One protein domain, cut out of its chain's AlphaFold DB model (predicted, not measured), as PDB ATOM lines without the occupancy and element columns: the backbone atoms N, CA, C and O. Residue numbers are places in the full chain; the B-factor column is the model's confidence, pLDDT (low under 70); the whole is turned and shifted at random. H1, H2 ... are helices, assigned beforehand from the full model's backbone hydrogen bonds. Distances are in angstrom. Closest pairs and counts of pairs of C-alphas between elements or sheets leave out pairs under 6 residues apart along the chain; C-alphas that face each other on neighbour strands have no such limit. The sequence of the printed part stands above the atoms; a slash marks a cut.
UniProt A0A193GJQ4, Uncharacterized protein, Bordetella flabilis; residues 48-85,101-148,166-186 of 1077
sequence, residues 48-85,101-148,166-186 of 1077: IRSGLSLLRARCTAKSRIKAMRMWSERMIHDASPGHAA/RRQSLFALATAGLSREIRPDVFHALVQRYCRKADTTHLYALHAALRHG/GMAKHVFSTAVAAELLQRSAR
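This is residues 48 to 85, 101 to 148 and 166 to 186 of the 1077 residues of an uncharacterized protein of Bordetella flabilis (UniProt A0A193GJQ4). H7, the longest helix, packs on both arms of a V made by H5 and H6, and H2 crosses both arms without reaching H7. H4 packs on H2, while H1 and H3 lie beyond the two ends of H2, at opposite ends of the longest axis. The 107 printed residues include seven named helices, H1 to H7 in chain order, and no named strand; the class is all helix. The whole is compact, with a radius of gyration of the C-alphas of 14.1 A and spans of 47 by 36 by 22 A.

H7, residues 166 to 186, is 30.4 A long from first to last C-alpha and ends with C-alpha 186 at (-1.286, -59.675, 97.380). H5 is residues 119 to 132, 20.1 A, and H6 is residues 135 to 147, 18.3 A. H2, residues 61 to 79, measures 26.1 A and begins with C-alpha 61 at (-15.937, -80.647, 87.645). H4 is residues 101 to 110, 13.8 A. H1, residues 48 to 59, begins with C-alpha 48 at (-22.560, -78.214, 69.730) and is 16.3 A long. H3 is residues 81 to 85, 6.8 A.

H7 touches H5, at a steep tilt of 39 degrees, the same way; their closest C-alphas, of Cys 130 and Val 176, are 6.0 A apart. H7 also touches H6, at a steep tilt of 40 degrees, opposite ways; the closest C-alphas, of Leu 138 and Val 176, are 6.4 A apart. H2 is the hub, touching H4, H5 and H6, and is apart from H7. Residues 61 to 69 of H2 touch residues 125 to 129 of H5, the closest C-alphas being those of Ile 65 and Tyr 129, 6.2 A; the helices are only just about perpendicular, at 72 degrees. Residues 72 to 79 of H2 touch H6 at a steep tilt of 63 degrees, the same way, with the C-alphas of Ala 79 and Ala 144 closest, 5.6 A. H4 touches H2 at a shallow tilt of 34 degrees, only just short of steep, opposite ways; the closest C-alphas, of Arg 64 and Ala 109, are 4.4 A apart. H1 and H2 meet only through their link, and H1 is close to but not clearly touching H5, with the C-alphas of Leu 54 and Val 121 closest, 6.5 A. H3 is close to but not clearly touching H2, the closest C-alphas being those of Asp 78 and Ala 84, 6.9 A. In H1, H2, H4, H5, H6 and H7 every O i to N i+4 pair is within hydrogen-bond range; in H3 it is 0 of 1, and 0 of 2 for O i to N i+3.

The two C-alphas farthest apart are those of Ile 48 and Ala 85, 49.7 A. Residues 86 to 100 are not printed, with 20.1 A between C-alphas 85 and 101; residues 149 to 165 are not printed, with 12.7 A between C-alphas 148 and 166. Of the links that are printed whole, H4 to H5 is short and the other three are tight. The mean pLDDT of the printed part is 71.3, and 45 residues are under 70, among them residues 48 to 64 and 107 to 121.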
ATOM      1  N   ILE A  48     -21.634 -77.520  68.817       44.81
ATOM      2  CA  ILE A  48     -22.560 -78.214  69.730       44.81
ATOM      3  C   ILE A  48     -21.809 -79.265  70.560       44.81
ATOM      4  O   ILE A  48     -21.916 -79.274  71.786       44.81
ATOM      5  N   ARG A  49     -20.949 -80.079  69.925       43.88
ATOM      6  CA  ARG A  49     -20.032 -80.995  70.636       43.88
ATOM      7  C   ARG A  49     -19.119 -80.251  71.613       43.88
ATOM      8  O   ARG A  49     -18.877 -80.724  72.724       43.88
ATOM      9  N   SER A  50     -18.655 -79.068  71.215       40.84
ATOM     10  CA  SER A  50     -17.780 -78.213  72.017       40.84
ATOM     11  C   SER A  50     -18.482 -77.654  73.270       40.84
ATOM     12  O   SER A  50     -17.871 -77.606  74.340       40.84
ATOM     13  N   GLY A  51     -19.767 -77.289  73.161       45.78
ATOM     14  CA  GLY A  51     -20.597 -76.786  74.261       45.78
ATOM     15  C   GLY A  51     -21.037 -77.886  75.227       45.78
ATOM     16  O   GLY A  51     -20.924 -77.712  76.438       45.78
ATOM     17  N   LEU A  52     -21.437 -79.050  74.705       42.06
ATOM     18  CA  LEU A  52     -21.793 -80.227  75.507       42.06
ATOM     19  C   LEU A  52     -20.593 -80.792  76.276       42.06
ATOM     20  O   LEU A  52     -20.739 -81.195  77.425       42.06
ATOM     21  N   SER A  53     -19.389 -80.753  75.698       45.06
ATOM     22  CA  SER A  53     -18.158 -81.148  76.404       45.06
ATOM     23  C   SER A  53     -17.824 -80.195  77.561       45.06
ATOM     24  O   SER A  53     -17.372 -80.637  78.614       45.06
ATOM     25  N   LEU A  54     -18.103 -78.894  77.402       46.44
ATOM     26  CA  LEU A  54     -17.944 -77.869  78.442       46.44
ATOM     27  C   LEU A  54     -18.975 -78.013  79.567       46.44
ATOM     28  O   LEU A  54     -18.643 -77.838  80.738       46.44
ATOM     29  N   LEU A  55     -20.215 -78.352  79.209       44.78
ATOM     30  CA  LEU A  55     -21.306 -78.598  80.148       44.78
ATOM     31  C   LEU A  55     -21.053 -79.889  80.937       44.78
ATOM     32  O   LEU A  55     -21.039 -79.857  82.162       44.78
ATOM     33  N   ARG A  56     -20.667 -80.979  80.261       43.56
ATOM     34  CA  ARG A  56     -20.236 -82.237  80.890       43.56
ATOM     35  C   ARG A  56     -19.010 -82.047  81.786       43.56
ATOM     36  O   ARG A  56     -18.972 -82.599  82.884       43.56
ATOM     37  N   ALA A  57     -18.028 -81.241  81.377       48.66
ATOM     38  CA  ALA A  57     -16.871 -80.904  82.211       48.66
ATOM     39  C   ALA A  57     -17.245 -80.051  83.434       48.66
ATOM     40  O   ALA A  57     -16.614 -80.198  84.475       48.66
ATOM     41  N   ARG A  58     -18.279 -79.199  83.345       50.81
ATOM     42  CA  ARG A  58     -18.827 -78.446  84.487       50.81
ATOM     43  C   ARG A  58     -19.622 -79.333  85.444       50.81
ATOM     44  O   ARG A  58     -19.381 -79.255  86.644       50.81
ATOM     45  N   CYS A  59     -20.482 -80.210  84.930       38.69
ATOM     46  CA  CYS A  59     -21.253 -81.170  85.727       38.69
ATOM     47  C   CYS A  59     -20.349 -82.197  86.428       38.69
ATOM     48  O   CYS A  59     -20.621 -82.600  87.550       38.69
ATOM     49  N   THR A  60     -19.222 -82.570  85.810       48.19
ATOM     50  CA  THR A  60     -18.233 -83.495  86.400       48.19
ATOM     51  C   THR A  60     -17.054 -82.784  87.076       48.19
ATOM     52  O   THR A  60     -16.145 -83.449  87.577       48.19
ATOM     53  N   ALA A  61     -17.061 -81.444  87.149       61.81
ATOM     54  CA  ALA A  61     -15.937 -80.647  87.645       61.81
ATOM     55  C   ALA A  61     -15.511 -81.042  89.062       61.81
ATOM     56  O   ALA A  61     -14.318 -81.061  89.333       61.81
ATOM     57  N   LYS A  62     -16.453 -81.398  89.949       57.50
ATOM     58  CA  LYS A  62     -16.150 -81.838  91.323       57.50
ATOM     59  C   LYS A  62     -15.364 -83.151  91.345       57.50
ATOM     60  O   LYS A  62     -14.273 -83.188  91.900       57.50
ATOM     61  N   SER A  63     -15.858 -84.190  90.663       59.00
ATOM     62  CA  SER A  63     -15.156 -85.480  90.543       59.00
ATOM     63  C   SER A  63     -13.766 -85.333  89.913       59.00
ATOM     64  O   SER A  63     -12.802 -85.938  90.376       59.00
ATOM     65  N   ARG A  64     -13.630 -84.444  88.918       69.12
ATOM     66  CA  ARG A  64     -12.351 -84.152  88.260       69.12
ATOM     67  C   ARG A  64     -11.412 -83.350  89.148       69.12
ATOM     68  O   ARG A  64     -10.242 -83.685  89.201       69.12
ATOM     69  N   ILE A  65     -11.892 -82.341  89.874       71.94
ATOM     70  CA  ILE A  65     -11.086 -81.584  90.844       71.94
ATOM     71  C   ILE A  65     -10.644 -82.500  91.995       71.94
ATOM     72  O   ILE A  65      -9.488 -82.416  92.398       71.94
ATOM     73  N   LYS A  66     -11.500 -83.421  92.468       69.94
ATOM     74  CA  LYS A  66     -11.134 -84.461  93.450       69.94
ATOM     75  C   LYS A  66     -10.054 -85.386  92.880       69.94
ATOM     76  O   LYS A  66      -9.033 -85.591  93.526       69.94
ATOM     77  N   ALA A  67     -10.207 -85.856  91.640       69.25
ATOM     78  CA  ALA A  67      -9.180 -86.635  90.949       69.25
ATOM     79  C   ALA A  67      -7.866 -85.850  90.762       69.25
ATOM     80  O   ALA A  67      -6.797 -86.406  90.986       69.25
ATOM     81  N   MET A  68      -7.927 -84.555  90.432       77.12
ATOM     82  CA  MET A  68      -6.759 -83.667  90.317       77.12
ATOM     83  C   MET A  68      -6.082 -83.434  91.667       77.12
ATOM     84  O   MET A  68      -4.857 -83.398  91.721       77.12
ATOM     85  N   ARG A  69      -6.855 -83.320  92.753       78.25
ATOM     86  CA  ARG A  69      -6.343 -83.222  94.122       78.25
ATOM     87  C   ARG A  69      -5.622 -84.507  94.525       78.25
ATOM     88  O   ARG A  69      -4.430 -84.435  94.802       78.25
ATOM     89  N   MET A  70      -6.279 -85.663  94.420       73.44
ATOM     90  CA  MET A  70      -5.670 -86.970  94.713       73.44
ATOM     91  C   MET A  70      -4.419 -87.223  93.861       73.44
ATOM     92  O   MET A  70      -3.402 -87.706  94.352       73.44
ATOM     93  N   TRP A  71      -4.466 -86.854  92.579       82.69
ATOM     94  CA  TRP A  71      -3.316 -86.927  91.684       82.69
ATOM     95  C   TRP A  71      -2.177 -85.992  92.132       82.69
ATOM     96  O   TRP A  71      -1.025 -86.417  92.174       82.69
ATOM     97  N   SER A  72      -2.484 -84.748  92.515       77.19
ATOM     98  CA  SER A  72      -1.496 -83.762  92.976       77.19
ATOM     99  C   SER A  72      -0.837 -84.136  94.306       77.19
ATOM    100  O   SER A  72       0.378 -84.026  94.430       77.19
ATOM    101  N   GLU A  73      -1.615 -84.625  95.274       77.19
ATOM    102  CA  GLU A  73      -1.134 -85.089  96.579       77.19
ATOM    103  C   GLU A  73      -0.194 -86.277  96.390       77.19
ATOM    104  O   GLU A  73       0.892 -86.317  96.966       77.19
ATOM    105  N   ARG A  74      -0.551 -87.201  95.489       77.81
ATOM    106  CA  ARG A  74       0.308 -88.337  95.165       77.81
ATOM    107  C   ARG A  74       1.591 -87.924  94.447       77.81
ATOM    108  O   ARG A  74       2.653 -88.442  94.768       77.81
ATOM    109  N   MET A  75       1.516 -86.968  93.522       76.56
ATOM    110  CA  MET A  75       2.697 -86.409  92.854       76.56
ATOM    111  C   MET A  75       3.670 -85.753  93.845       76.56
ATOM    112  O   MET A  75       4.877 -85.935  93.718       76.56
ATOM    113  N   ILE A  76       3.163 -85.014  94.835       78.88
ATOM    114  CA  ILE A  76       3.978 -84.394  95.894       78.88
ATOM    115  C   ILE A  76       4.621 -85.461  96.787       78.88
ATOM    116  O   ILE A  76       5.815 -85.396  97.088       78.88
ATOM    117  N   HIS A  77       3.830 -86.455  97.186       77.88
ATOM    118  CA  HIS A  77       4.270 -87.567  98.020       77.88
ATOM    119  C   HIS A  77       5.405 -88.360  97.354       77.88
ATOM    120  O   HIS A  77       6.426 -88.636  97.980       77.88
ATOM    121  N   ASP A  78       5.276 -88.653  96.059       72.44
ATOM    122  CA  ASP A  78       6.274 -89.412  95.301       72.44
ATOM    123  C   ASP A  78       7.525 -88.572  94.956       72.44
ATOM    124  O   ASP A  78       8.618 -89.120  94.822       72.44
ATOM    125  N   ALA A  79       7.394 -87.244  94.838       71.56
ATOM    126  CA  ALA A  79       8.519 -86.328  94.614       71.56
ATOM    127  C   ALA A  79       9.333 -86.030  95.889       71.56
ATOM    128  O   ALA A  79      10.375 -85.372  95.815       71.56
ATOM    129  N   SER A  80       8.876 -86.491  97.056       73.94
ATOM    130  CA  SER A  80       9.573 -86.272  98.322       73.94
ATOM    131  C   SER A  80      10.850 -87.134  98.413       73.94
ATOM    132  O   SER A  80      10.794 -88.340  98.156       73.94
ATOM    133  N   PRO A  81      12.006 -86.567  98.826       66.75
ATOM    134  CA  PRO A  81      13.311 -87.248  98.805       66.75
ATOM    135  C   PRO A  81      13.353 -88.596  99.541       66.75
ATOM    136  O   PRO A  81      14.094 -89.494  99.147       66.75
ATOM    137  N   GLY A  82      12.535 -88.759 100.588       68.56
ATOM    138  CA  GLY A  82      12.470 -89.988 101.383       68.56
ATOM    139  C   GLY A  82      11.868 -91.188 100.643       68.56
ATOM    140  O   GLY A  82      12.226 -92.324 100.940       68.56
ATOM    141  N   HIS A  83      10.998 -90.972  99.652       58.81
ATOM    142  CA  HIS A  83      10.352 -92.062  98.912       58.81
ATOM    143  C   HIS A  83      11.072 -92.457  97.628       58.81
ATOM    144  O   HIS A  83      11.048 -93.632  97.262       58.81
ATOM    145  N   ALA A  84      11.799 -91.528  97.005       56.75
ATOM    146  CA  ALA A  84      12.679 -91.850  95.884       56.75
ATOM    147  C   ALA A  84      13.787 -92.850  96.286       56.75
ATOM    148  O   ALA A  84      14.143 -93.722  95.498       56.75
ATOM    149  N   ALA A  85      14.284 -92.772  97.528       55.09
ATOM    150  CA  ALA A  85      15.297 -93.692  98.055       55.09
ATOM    151  C   ALA A  85      14.742 -95.093  98.394       55.09
ATOM    152  O   ALA A  85      15.426 -96.090  98.180       55.09
ATOM    153  N   ARG A 101      -1.740 -96.369  88.593       61.22
ATOM    154  CA  ARG A 101      -2.715 -95.631  89.408       61.22
ATOM    155  C   ARG A 101      -2.633 -94.114  89.203       61.22
ATOM    156  O   ARG A 101      -3.677 -93.465  89.129       61.22
ATOM    157  N   ARG A 102      -1.429 -93.535  89.048       69.69
ATOM    158  CA  ARG A 102      -1.256 -92.120  88.650       69.69
ATOM    159  C   ARG A 102      -1.882 -91.855  87.285       69.69
ATOM    160  O   ARG A 102      -2.563 -90.844  87.118       69.69
ATOM    161  N   GLN A 103      -1.677 -92.768  86.339       66.31
ATOM    162  CA  GLN A 103      -2.229 -92.663  84.996       66.31
ATOM    163  C   GLN A 103      -3.752 -92.798  85.003       66.31
ATOM    164  O   GLN A 103      -4.409 -92.002  84.346       66.31
ATOM    165  N   SER A 104      -4.327 -93.690  85.813       63.62
ATOM    166  CA  SER A 104      -5.778 -93.812  85.996       63.62
ATOM    167  C   SER A 104      -6.393 -92.573  86.643       63.62
ATOM    168  O   SER A 104      -7.418 -92.096  86.172       63.62
ATOM    169  N   LEU A 105      -5.766 -91.991  87.675       62.78
ATOM    170  CA  LEU A 105      -6.246 -90.754  88.310       62.78
ATOM    171  C   LEU A 105      -6.142 -89.543  87.373       62.78
ATOM    172  O   LEU A 105      -7.065 -88.731  87.305       62.78
ATOM    173  N   PHE A 106      -5.051 -89.443  86.608       70.50
ATOM    174  CA  PHE A 106      -4.899 -88.423  85.573       70.50
ATOM    175  C   PHE A 106      -5.903 -88.631  84.433       70.50
ATOM    176  O   PHE A 106      -6.539 -87.677  83.986       70.50
ATOM    177  N   ALA A 107      -6.106 -89.876  84.001       67.56
ATOM    178  CA  ALA A 107      -7.102 -90.245  83.006       67.56
ATOM    179  C   ALA A 107      -8.516 -89.936  83.501       67.56
ATOM    180  O   ALA A 107      -9.297 -89.419  82.725       67.56
ATOM    181  N   LEU A 108      -8.839 -90.141  84.781       64.25
ATOM    182  CA  LEU A 108     -10.108 -89.741  85.406       64.25
ATOM    183  C   LEU A 108     -10.282 -88.218  85.438       64.25
ATOM    184  O   LEU A 108     -11.338 -87.705  85.065       64.25
ATOM    185  N   ALA A 109      -9.235 -87.479  85.814       64.75
ATOM    186  CA  ALA A 109      -9.227 -86.016  85.781       64.75
ATOM    187  C   ALA A 109      -9.407 -85.459  84.355       64.75
ATOM    188  O   ALA A 109      -9.995 -84.388  84.165       64.75
ATOM    189  N   THR A 110      -8.934 -86.200  83.349       64.12
ATOM    190  CA  THR A 110      -8.951 -85.815  81.930       64.12
ATOM    191  C   THR A 110      -9.974 -86.586  81.080       64.12
ATOM    192  O   THR A 110     -10.086 -86.337  79.878       64.12
ATOM    193  N   ALA A 111     -10.783 -87.472  81.677       53.78
ATOM    194  CA  ALA A 111     -11.642 -88.414  80.957       53.78
ATOM    195  C   ALA A 111     -12.656 -87.674  80.077       53.78
ATOM    196  O   ALA A 111     -13.321 -86.727  80.509       53.78
ATOM    197  N   GLY A 112     -12.783 -88.090  78.815       55.38
ATOM    198  CA  GLY A 112     -13.639 -87.425  77.825       55.38
ATOM    199  C   GLY A 112     -13.017 -86.198  77.140       55.38
ATOM    200  O   GLY A 112     -13.708 -85.550  76.360       55.38
ATOM    201  N   LEU A 113     -11.734 -85.891  77.383       55.38
ATOM    202  CA  LEU A 113     -10.944 -84.903  76.624       55.38
ATOM    203  C   LEU A 113     -10.087 -85.552  75.510       55.38
ATOM    204  O   LEU A 113      -9.286 -84.882  74.865       55.38
ATOM    205  N   SER A 114     -10.236 -86.860  75.277       45.72
ATOM    206  CA  SER A 114      -9.235 -87.726  74.633       45.72
ATOM    207  C   SER A 114      -9.202 -87.746  73.098       45.72
ATOM    208  O   SER A 114      -8.543 -88.610  72.527       45.72
ATOM    209  N   ARG A 115      -9.847 -86.804  72.397       46.94
ATOM    210  CA  ARG A 115      -9.582 -86.617  70.951       46.94
ATOM    211  C   ARG A 115      -9.249 -85.196  70.512       46.94
ATOM    212  O   ARG A 115      -8.843 -85.020  69.378       46.94
ATOM    213  N   GLU A 116      -9.325 -84.234  71.422       53.12
ATOM    214  CA  GLU A 116      -8.809 -82.870  71.297       53.12
ATOM    215  C   GLU A 116      -8.939 -82.295  72.711       53.12
ATOM    216  O   GLU A 116     -10.047 -81.976  73.156       53.12
ATOM    217  N   ILE A 117      -7.843 -82.239  73.478       54.22
ATOM    218  CA  ILE A 117      -7.873 -81.550  74.772       54.22
ATOM    219  C   ILE A 117      -8.216 -80.102  74.461       54.22
ATOM    220  O   ILE A 117      -7.365 -79.375  73.961       54.22
ATOM    221  N   ARG A 118      -9.453 -79.682  74.743       62.22
ATOM    222  CA  ARG A 118      -9.847 -78.274  74.688       62.22
ATOM    223  C   ARG A 118      -9.098 -77.543  75.813       62.22
ATOM    224  O   ARG A 118      -9.475 -77.713  76.981       62.22
ATOM    225  N   PRO A 119      -8.003 -76.813  75.514       65.88
ATOM    226  CA  PRO A 119      -7.065 -76.348  76.536       65.88
ATOM    227  C   PRO A 119      -7.724 -75.366  77.505       65.88
ATOM    228  O   PRO A 119      -7.358 -75.310  78.671       65.88
ATOM    229  N   ASP A 120      -8.746 -74.651  77.044       66.94
ATOM    230  CA  ASP A 120      -9.584 -73.714  77.786       66.94
ATOM    231  C   ASP A 120     -10.385 -74.376  78.920       66.94
ATOM    232  O   ASP A 120     -10.452 -73.837  80.027       66.94
ATOM    233  N   VAL A 121     -10.954 -75.561  78.685       68.44
ATOM    234  CA  VAL A 121     -11.760 -76.282  79.689       68.44
ATOM    235  C   VAL A 121     -10.873 -76.851  80.784       68.44
ATOM    236  O   VAL A 121     -11.163 -76.704  81.974       68.44
ATOM    237  N   PHE A 122      -9.766 -77.470  80.374       78.38
ATOM    238  CA  PHE A 122      -8.762 -77.963  81.301       78.38
ATOM    239  C   PHE A 122      -8.167 -76.797  82.101       78.38
ATOM    240  O   PHE A 122      -8.188 -76.834  83.326       78.38
ATOM    241  N   HIS A 123      -7.772 -75.700  81.446       80.50
ATOM    242  CA  HIS A 123      -7.257 -74.503  82.113       80.50
ATOM    243  C   HIS A 123      -8.236 -73.922  83.145       80.50
ATOM    244  O   HIS A 123      -7.821 -73.578  84.249       80.50
ATOM    245  N   ALA A 124      -9.540 -73.870  82.850       73.00
ATOM    246  CA  ALA A 124     -10.548 -73.392  83.800       73.00
ATOM    247  C   ALA A 124     -10.689 -74.296  85.042       73.00
ATOM    248  O   ALA A 124     -10.843 -73.789  86.157       73.00
ATOM    249  N   LEU A 125     -10.621 -75.623  84.869       75.94
ATOM    250  CA  LEU A 125     -10.620 -76.583  85.982       75.94
ATOM    251  C   LEU A 125      -9.367 -76.422  86.847       75.94
ATOM    252  O   LEU A 125      -9.476 -76.336  88.070       75.94
ATOM    253  N   VAL A 126      -8.201 -76.289  86.212       83.81
ATOM    254  CA  VAL A 126      -6.924 -76.037  86.889       83.81
ATOM    255  C   VAL A 126      -6.956 -74.732  87.676       83.81
ATOM    256  O   VAL A 126      -6.630 -74.730  88.856       83.81
ATOM    257  N   GLN A 127      -7.405 -73.627  87.079       85.44
ATOM    258  CA  GLN A 127      -7.513 -72.344  87.779       85.44
ATOM    259  C   GLN A 127      -8.460 -72.409  88.984       85.44
ATOM    260  O   GLN A 127      -8.251 -71.711  89.975       85.44
ATOM    261  N   ARG A 128      -9.541 -73.195  88.900       78.50
ATOM    262  CA  ARG A 128     -10.474 -73.383  90.019       78.50
ATOM    263  C   ARG A 128      -9.842 -74.220  91.128       78.50
ATOM    264  O   ARG A 128     -10.010 -73.880  92.294       78.50
ATOM    265  N   TYR A 129      -9.107 -75.265  90.761       89.12
ATOM    266  CA  TYR A 129      -8.309 -76.056  91.689       89.12
ATOM    267  C   TYR A 129      -7.248 -75.187  92.391       89.12
ATOM    268  O   TYR A 129      -7.235 -75.132  93.616       89.12
ATOM    269  N   CYS A 130      -6.441 -74.422  91.644       89.25
ATOM    270  CA  CYS A 130      -5.379 -73.586  92.211       89.25
ATOM    271  C   CYS A 130      -5.917 -72.516  93.169       89.25
ATOM    272  O   CYS A 130      -5.338 -72.293  94.222       89.25
ATOM    273  N   ARG A 131      -7.063 -71.900  92.861       85.38
ATOM    274  CA  ARG A 131      -7.696 -70.926  93.765       85.38
ATOM    275  C   ARG A 131      -8.140 -71.527  95.100       85.38
ATOM    276  O   ARG A 131      -8.143 -70.809  96.091       85.38
ATOM    277  N   LYS A 132      -8.519 -72.809  95.122       78.88
ATOM    278  CA  LYS A 132      -8.987 -73.511  96.328       78.88
ATOM    279  C   LYS A 132      -7.865 -74.201  97.109       78.88
ATOM    280  O   LYS A 132      -8.014 -74.388  98.308       78.88
ATOM    281  N   ALA A 133      -6.776 -74.591  96.449       82.12
ATOM    282  CA  ALA A 133      -5.640 -75.227  97.106       82.12
ATOM    283  C   ALA A 133      -4.935 -74.252  98.063       82.12
ATOM    284  O   ALA A 133      -4.806 -73.054  97.772       82.12
ATOM    285  N   ASP A 134      -4.458 -74.753  99.201       87.38
ATOM    286  CA  ASP A 134      -3.658 -73.957 100.123       87.38
ATOM    287  C   ASP A 134      -2.288 -73.624  99.510       87.38
ATOM    288  O   ASP A 134      -1.807 -74.247  98.558       87.38
ATOM    289  N   THR A 135      -1.671 -72.562 100.021       86.81
ATOM    290  CA  THR A 135      -0.434 -72.025  99.447       86.81
ATOM    291  C   THR A 135       0.731 -73.011  99.588       86.81
ATOM    292  O   THR A 135       1.548 -73.108  98.673       86.81
ATOM    293  N   THR A 136       0.790 -73.773 100.683       79.94
ATOM    294  CA  THR A 136       1.842 -74.768 100.945       79.94
ATOM    295  C   THR A 136       1.758 -75.920  99.947       79.94
ATOM    296  O   THR A 136       2.765 -76.284  99.336       79.94
ATOM    297  N   HIS A 137       0.551 -76.425  99.699       80.44
ATOM    298  CA  HIS A 137       0.276 -77.452  98.700       80.44
ATOM    299  C   HIS A 137       0.632 -76.989  97.290       80.44
ATOM    300  O   HIS A 137       1.270 -77.725  96.542       80.44
ATOM    301  N   LEU A 138       0.305 -75.744  96.926       87.88
ATOM    302  CA  LEU A 138       0.692 -75.181  95.629       87.88
ATOM    303  C   LEU A 138       2.211 -75.065  95.460       87.88
ATOM    304  O   LEU A 138       2.708 -75.348  94.370       87.88
ATOM    305  N   TYR A 139       2.955 -74.690  96.505       85.94
ATOM    306  CA  TYR A 139       4.422 -74.662  96.464       85.94
ATOM    307  C   TYR A 139       5.017 -76.062  96.297       85.94
ATOM    308  O   TYR A 139       5.880 -76.259  95.437       85.94
ATOM    309  N   ALA A 140       4.526 -77.040  97.062       77.06
ATOM    310  CA  ALA A 140       4.960 -78.430  96.958       77.06
ATOM    311  C   ALA A 140       4.659 -79.010  95.566       77.06
ATOM    312  O   ALA A 140       5.512 -79.646  94.944       77.06
ATOM    313  N   LEU A 141       3.477 -78.711  95.027       82.75
ATOM    314  CA  LEU A 141       3.066 -79.113  93.688       82.75
ATOM    315  C   LEU A 141       3.908 -78.443  92.600       82.75
ATOM    316  O   LEU A 141       4.317 -79.099  91.644       82.75
ATOM    317  N   HIS A 142       4.203 -77.148  92.742       89.94
ATOM    318  CA  HIS A 142       5.067 -76.415  91.817       89.94
ATOM    319  C   HIS A 142       6.482 -77.007  91.781       89.94
ATOM    320  O   HIS A 142       7.043 -77.196  90.700       89.94
ATOM    321  N   ALA A 143       7.034 -77.351  92.947       79.62
ATOM    322  CA  ALA A 143       8.322 -78.024  93.063       79.62
ATOM    323  C   ALA A 143       8.286 -79.411  92.396       79.62
ATOM    324  O   ALA A 143       9.120 -79.697  91.536       79.62
ATOM    325  N   ALA A 144       7.279 -80.235  92.699       80.19
ATOM    326  CA  ALA A 144       7.117 -81.560  92.098       80.19
ATOM    327  C   ALA A 144       7.023 -81.499  90.559       80.19
ATOM    328  O   ALA A 144       7.660 -82.285  89.856       80.19
ATOM    329  N   LEU A 145       6.297 -80.516  90.016       83.00
ATOM    330  CA  LEU A 145       6.145 -80.317  88.570       83.00
ATOM    331  C   LEU A 145       7.434 -79.844  87.877       83.00
ATOM    332  O   LEU A 145       7.650 -80.205  86.718       83.00
ATOM    333  N   ARG A 146       8.288 -79.069  88.565       80.00
ATOM    334  CA  ARG A 146       9.594 -78.615  88.046       80.00
ATOM    335  C   ARG A 146      10.679 -79.684  88.139       80.00
ATOM    336  O   ARG A 146      11.504 -79.773  87.235       80.00
ATOM    337  N   HIS A 147      10.687 -80.475  89.209       74.00
ATOM    338  CA  HIS A 147      11.755 -81.438  89.485       74.00
ATOM    339  C   HIS A 147      11.495 -82.833  88.899       74.00
ATOM    340  O   HIS A 147      12.445 -83.538  88.565       74.00
ATOM    341  N   GLY A 148      10.233 -83.209  88.666       63.06
ATOM    342  CA  GLY A 148       9.853 -84.522  88.125       63.06
ATOM    343  C   GLY A 148      10.251 -84.800  86.665       63.06
ATOM    344  O   GLY A 148       9.784 -85.779  86.100       63.06
ATOM    345  N   GLY A 166       1.750 -83.628  77.667       74.38
ATOM    346  CA  GLY A 166       2.724 -82.534  77.747       74.38
ATOM    347  C   GLY A 166       2.060 -81.153  77.815       74.38
ATOM    348  O   GLY A 166       2.387 -80.342  78.686       74.38
ATOM    349  N   MET A 167       1.049 -80.913  76.972       74.75
ATOM    350  CA  MET A 167       0.257 -79.680  76.996       74.75
ATOM    351  C   MET A 167      -0.515 -79.515  78.312       74.75
ATOM    352  O   MET A 167      -0.490 -78.438  78.909       74.75
ATOM    353  N   ALA A 168      -1.160 -80.574  78.812       74.06
ATOM    354  CA  ALA A 168      -1.860 -80.537  80.096       74.06
ATOM    355  C   ALA A 168      -0.901 -80.226  81.261       74.06
ATOM    356  O   ALA A 168      -1.194 -79.356  82.082       74.06
ATOM    357  N   LYS A 169       0.283 -80.852  81.304       79.69
ATOM    358  CA  LYS A 169       1.324 -80.561  82.304       79.69
ATOM    359  C   LYS A 169       1.774 -79.101  82.245       79.69
ATOM    360  O   LYS A 169       1.887 -78.459  83.289       79.69
ATOM    361  N   HIS A 170       1.984 -78.561  81.044       82.31
ATOM    362  CA  HIS A 170       2.359 -77.160  80.860       82.31
ATOM    363  C   HIS A 170       1.259 -76.206  81.353       82.31
ATOM    364  O   HIS A 170       1.533 -75.323  82.162       82.31
ATOM    365  N   VAL A 171       0.002 -76.422  80.949       83.25
ATOM    366  CA  VAL A 171      -1.152 -75.623  81.401       83.25
ATOM    367  C   VAL A 171      -1.300 -75.672  82.924       83.25
ATOM    368  O   VAL A 171      -1.561 -74.645  83.554       83.25
ATOM    369  N   PHE A 172      -1.098 -76.851  83.515       85.94
ATOM    370  CA  PHE A 172      -1.184 -77.068  84.952       85.94
ATOM    371  C   PHE A 172      -0.066 -76.337  85.712       85.94
ATOM    372  O   PHE A 172      -0.336 -75.559  86.625       85.94
ATOM    373  N   SER A 173       1.185 -76.502  85.274       88.06
ATOM    374  CA  SER A 173       2.353 -75.832  85.857       88.06
ATOM    375  C   SER A 173       2.262 -74.306  85.761       88.06
ATOM    376  O   SER A 173       2.567 -73.608  86.728       88.06
ATOM    377  N   THR A 174       1.820 -73.780  84.616       89.12
ATOM    378  CA  THR A 174       1.681 -72.335  84.390       89.12
ATOM    379  C   THR A 174       0.598 -71.725  85.281       89.12
ATOM    380  O   THR A 174       0.801 -70.649  85.837       89.12
ATOM    381  N   ALA A 175      -0.528 -72.415  85.482       89.88
ATOM    382  CA  ALA A 175      -1.592 -71.938  86.363       89.88
ATOM    383  C   ALA A 175      -1.191 -71.959  87.849       89.88
ATOM    384  O   ALA A 175      -1.480 -71.002  88.563       89.88
ATOM    385  N   VAL A 176      -0.480 -73.002  88.299       91.25
ATOM    386  CA  VAL A 176       0.068 -73.069  89.667       91.25
ATOM    387  C   VAL A 176       1.057 -71.923  89.902       91.25
ATOM    388  O   VAL A 176       0.961 -71.223  90.908       91.25
ATOM    389  N   ALA A 177       1.972 -71.682  88.957       91.12
ATOM    390  CA  ALA A 177       2.934 -70.586  89.050       91.12
ATOM    391  C   ALA A 177       2.246 -69.209  89.079       91.12
ATOM    392  O   ALA A 177       2.601 -68.364  89.899       91.12
ATOM    393  N   ALA A 178       1.244 -68.995  88.220       90.94
ATOM    394  CA  ALA A 178       0.492 -67.745  88.157       90.94
ATOM    395  C   ALA A 178      -0.271 -67.449  89.460       90.94
ATOM    396  O   ALA A 178      -0.243 -66.316  89.938       90.94
ATOM    397  N   GLU A 179      -0.905 -68.458  90.064       95.38
ATOM    398  CA  GLU A 179      -1.614 -68.309  91.341       95.38
ATOM    399  C   GLU A 179      -0.643 -68.008  92.497       95.38
ATOM    400  O   GLU A 179      -0.898 -67.105  93.294       95.38
ATOM    401  N   LEU A 180       0.506 -68.695  92.565       92.69
ATOM    402  CA  LEU A 180       1.545 -68.419  93.568       92.69
ATOM    403  C   LEU A 180       2.108 -66.994  93.441       92.69
ATOM    404  O   LEU A 180       2.276 -66.303  94.450       92.69
ATOM    405  N   LEU A 181       2.343 -66.524  92.212       92.56
ATOM    406  CA  LEU A 181       2.728 -65.138  91.922       92.56
ATOM    407  C   LEU A 181       1.646 -64.147  92.366       92.56
ATOM    408  O   LEU A 181       1.957 -63.147  93.010       92.56
ATOM    409  N   GLN A 182       0.374 -64.438  92.081       90.31
ATOM    410  CA  GLN A 182      -0.741 -63.580  92.474       90.31
ATOM    411  C   GLN A 182      -0.886 -63.485  94.000       90.31
ATOM    412  O   GLN A 182      -1.093 -62.392  94.527       90.31
ATOM    413  N   ARG A 183      -0.741 -64.602  94.724       92.50
ATOM    414  CA  ARG A 183      -0.767 -64.621  96.196       92.50
ATOM    415  C   ARG A 183       0.415 -63.870  96.798       92.50
ATOM    416  O   ARG A 183       0.225 -63.085  97.724       92.50
ATOM    417  N   SER A 184       1.604 -64.039  96.224       83.38
ATOM    418  CA  SER A 184       2.811 -63.315  96.639       83.38
ATOM    419  C   SER A 184       2.671 -61.804  96.416       83.38
ATOM    420  O   SER A 184       3.047 -61.020  97.284       83.38
ATOM    421  N   ALA A 185       2.061 -61.381  95.303       82.69
ATOM    422  CA  ALA A 185       1.777 -59.975  95.024       82.69
ATOM    423  C   ALA A 185       0.749 -59.373  96.000       82.69
ATOM    424  O   ALA A 185       0.947 -58.256  96.474       82.69
ATOM    425  N   ARG A 186      -0.315 -60.113  96.356       83.38
ATOM    426  CA  ARG A 186      -1.286 -59.675  97.380       83.38
ATOM    427  C   ARG A 186      -0.617 -59.499  98.744       83.38
ATOM    428  O   ARG A 186      -0.807 -58.462  99.376       83.38
TER     429      ARG A 186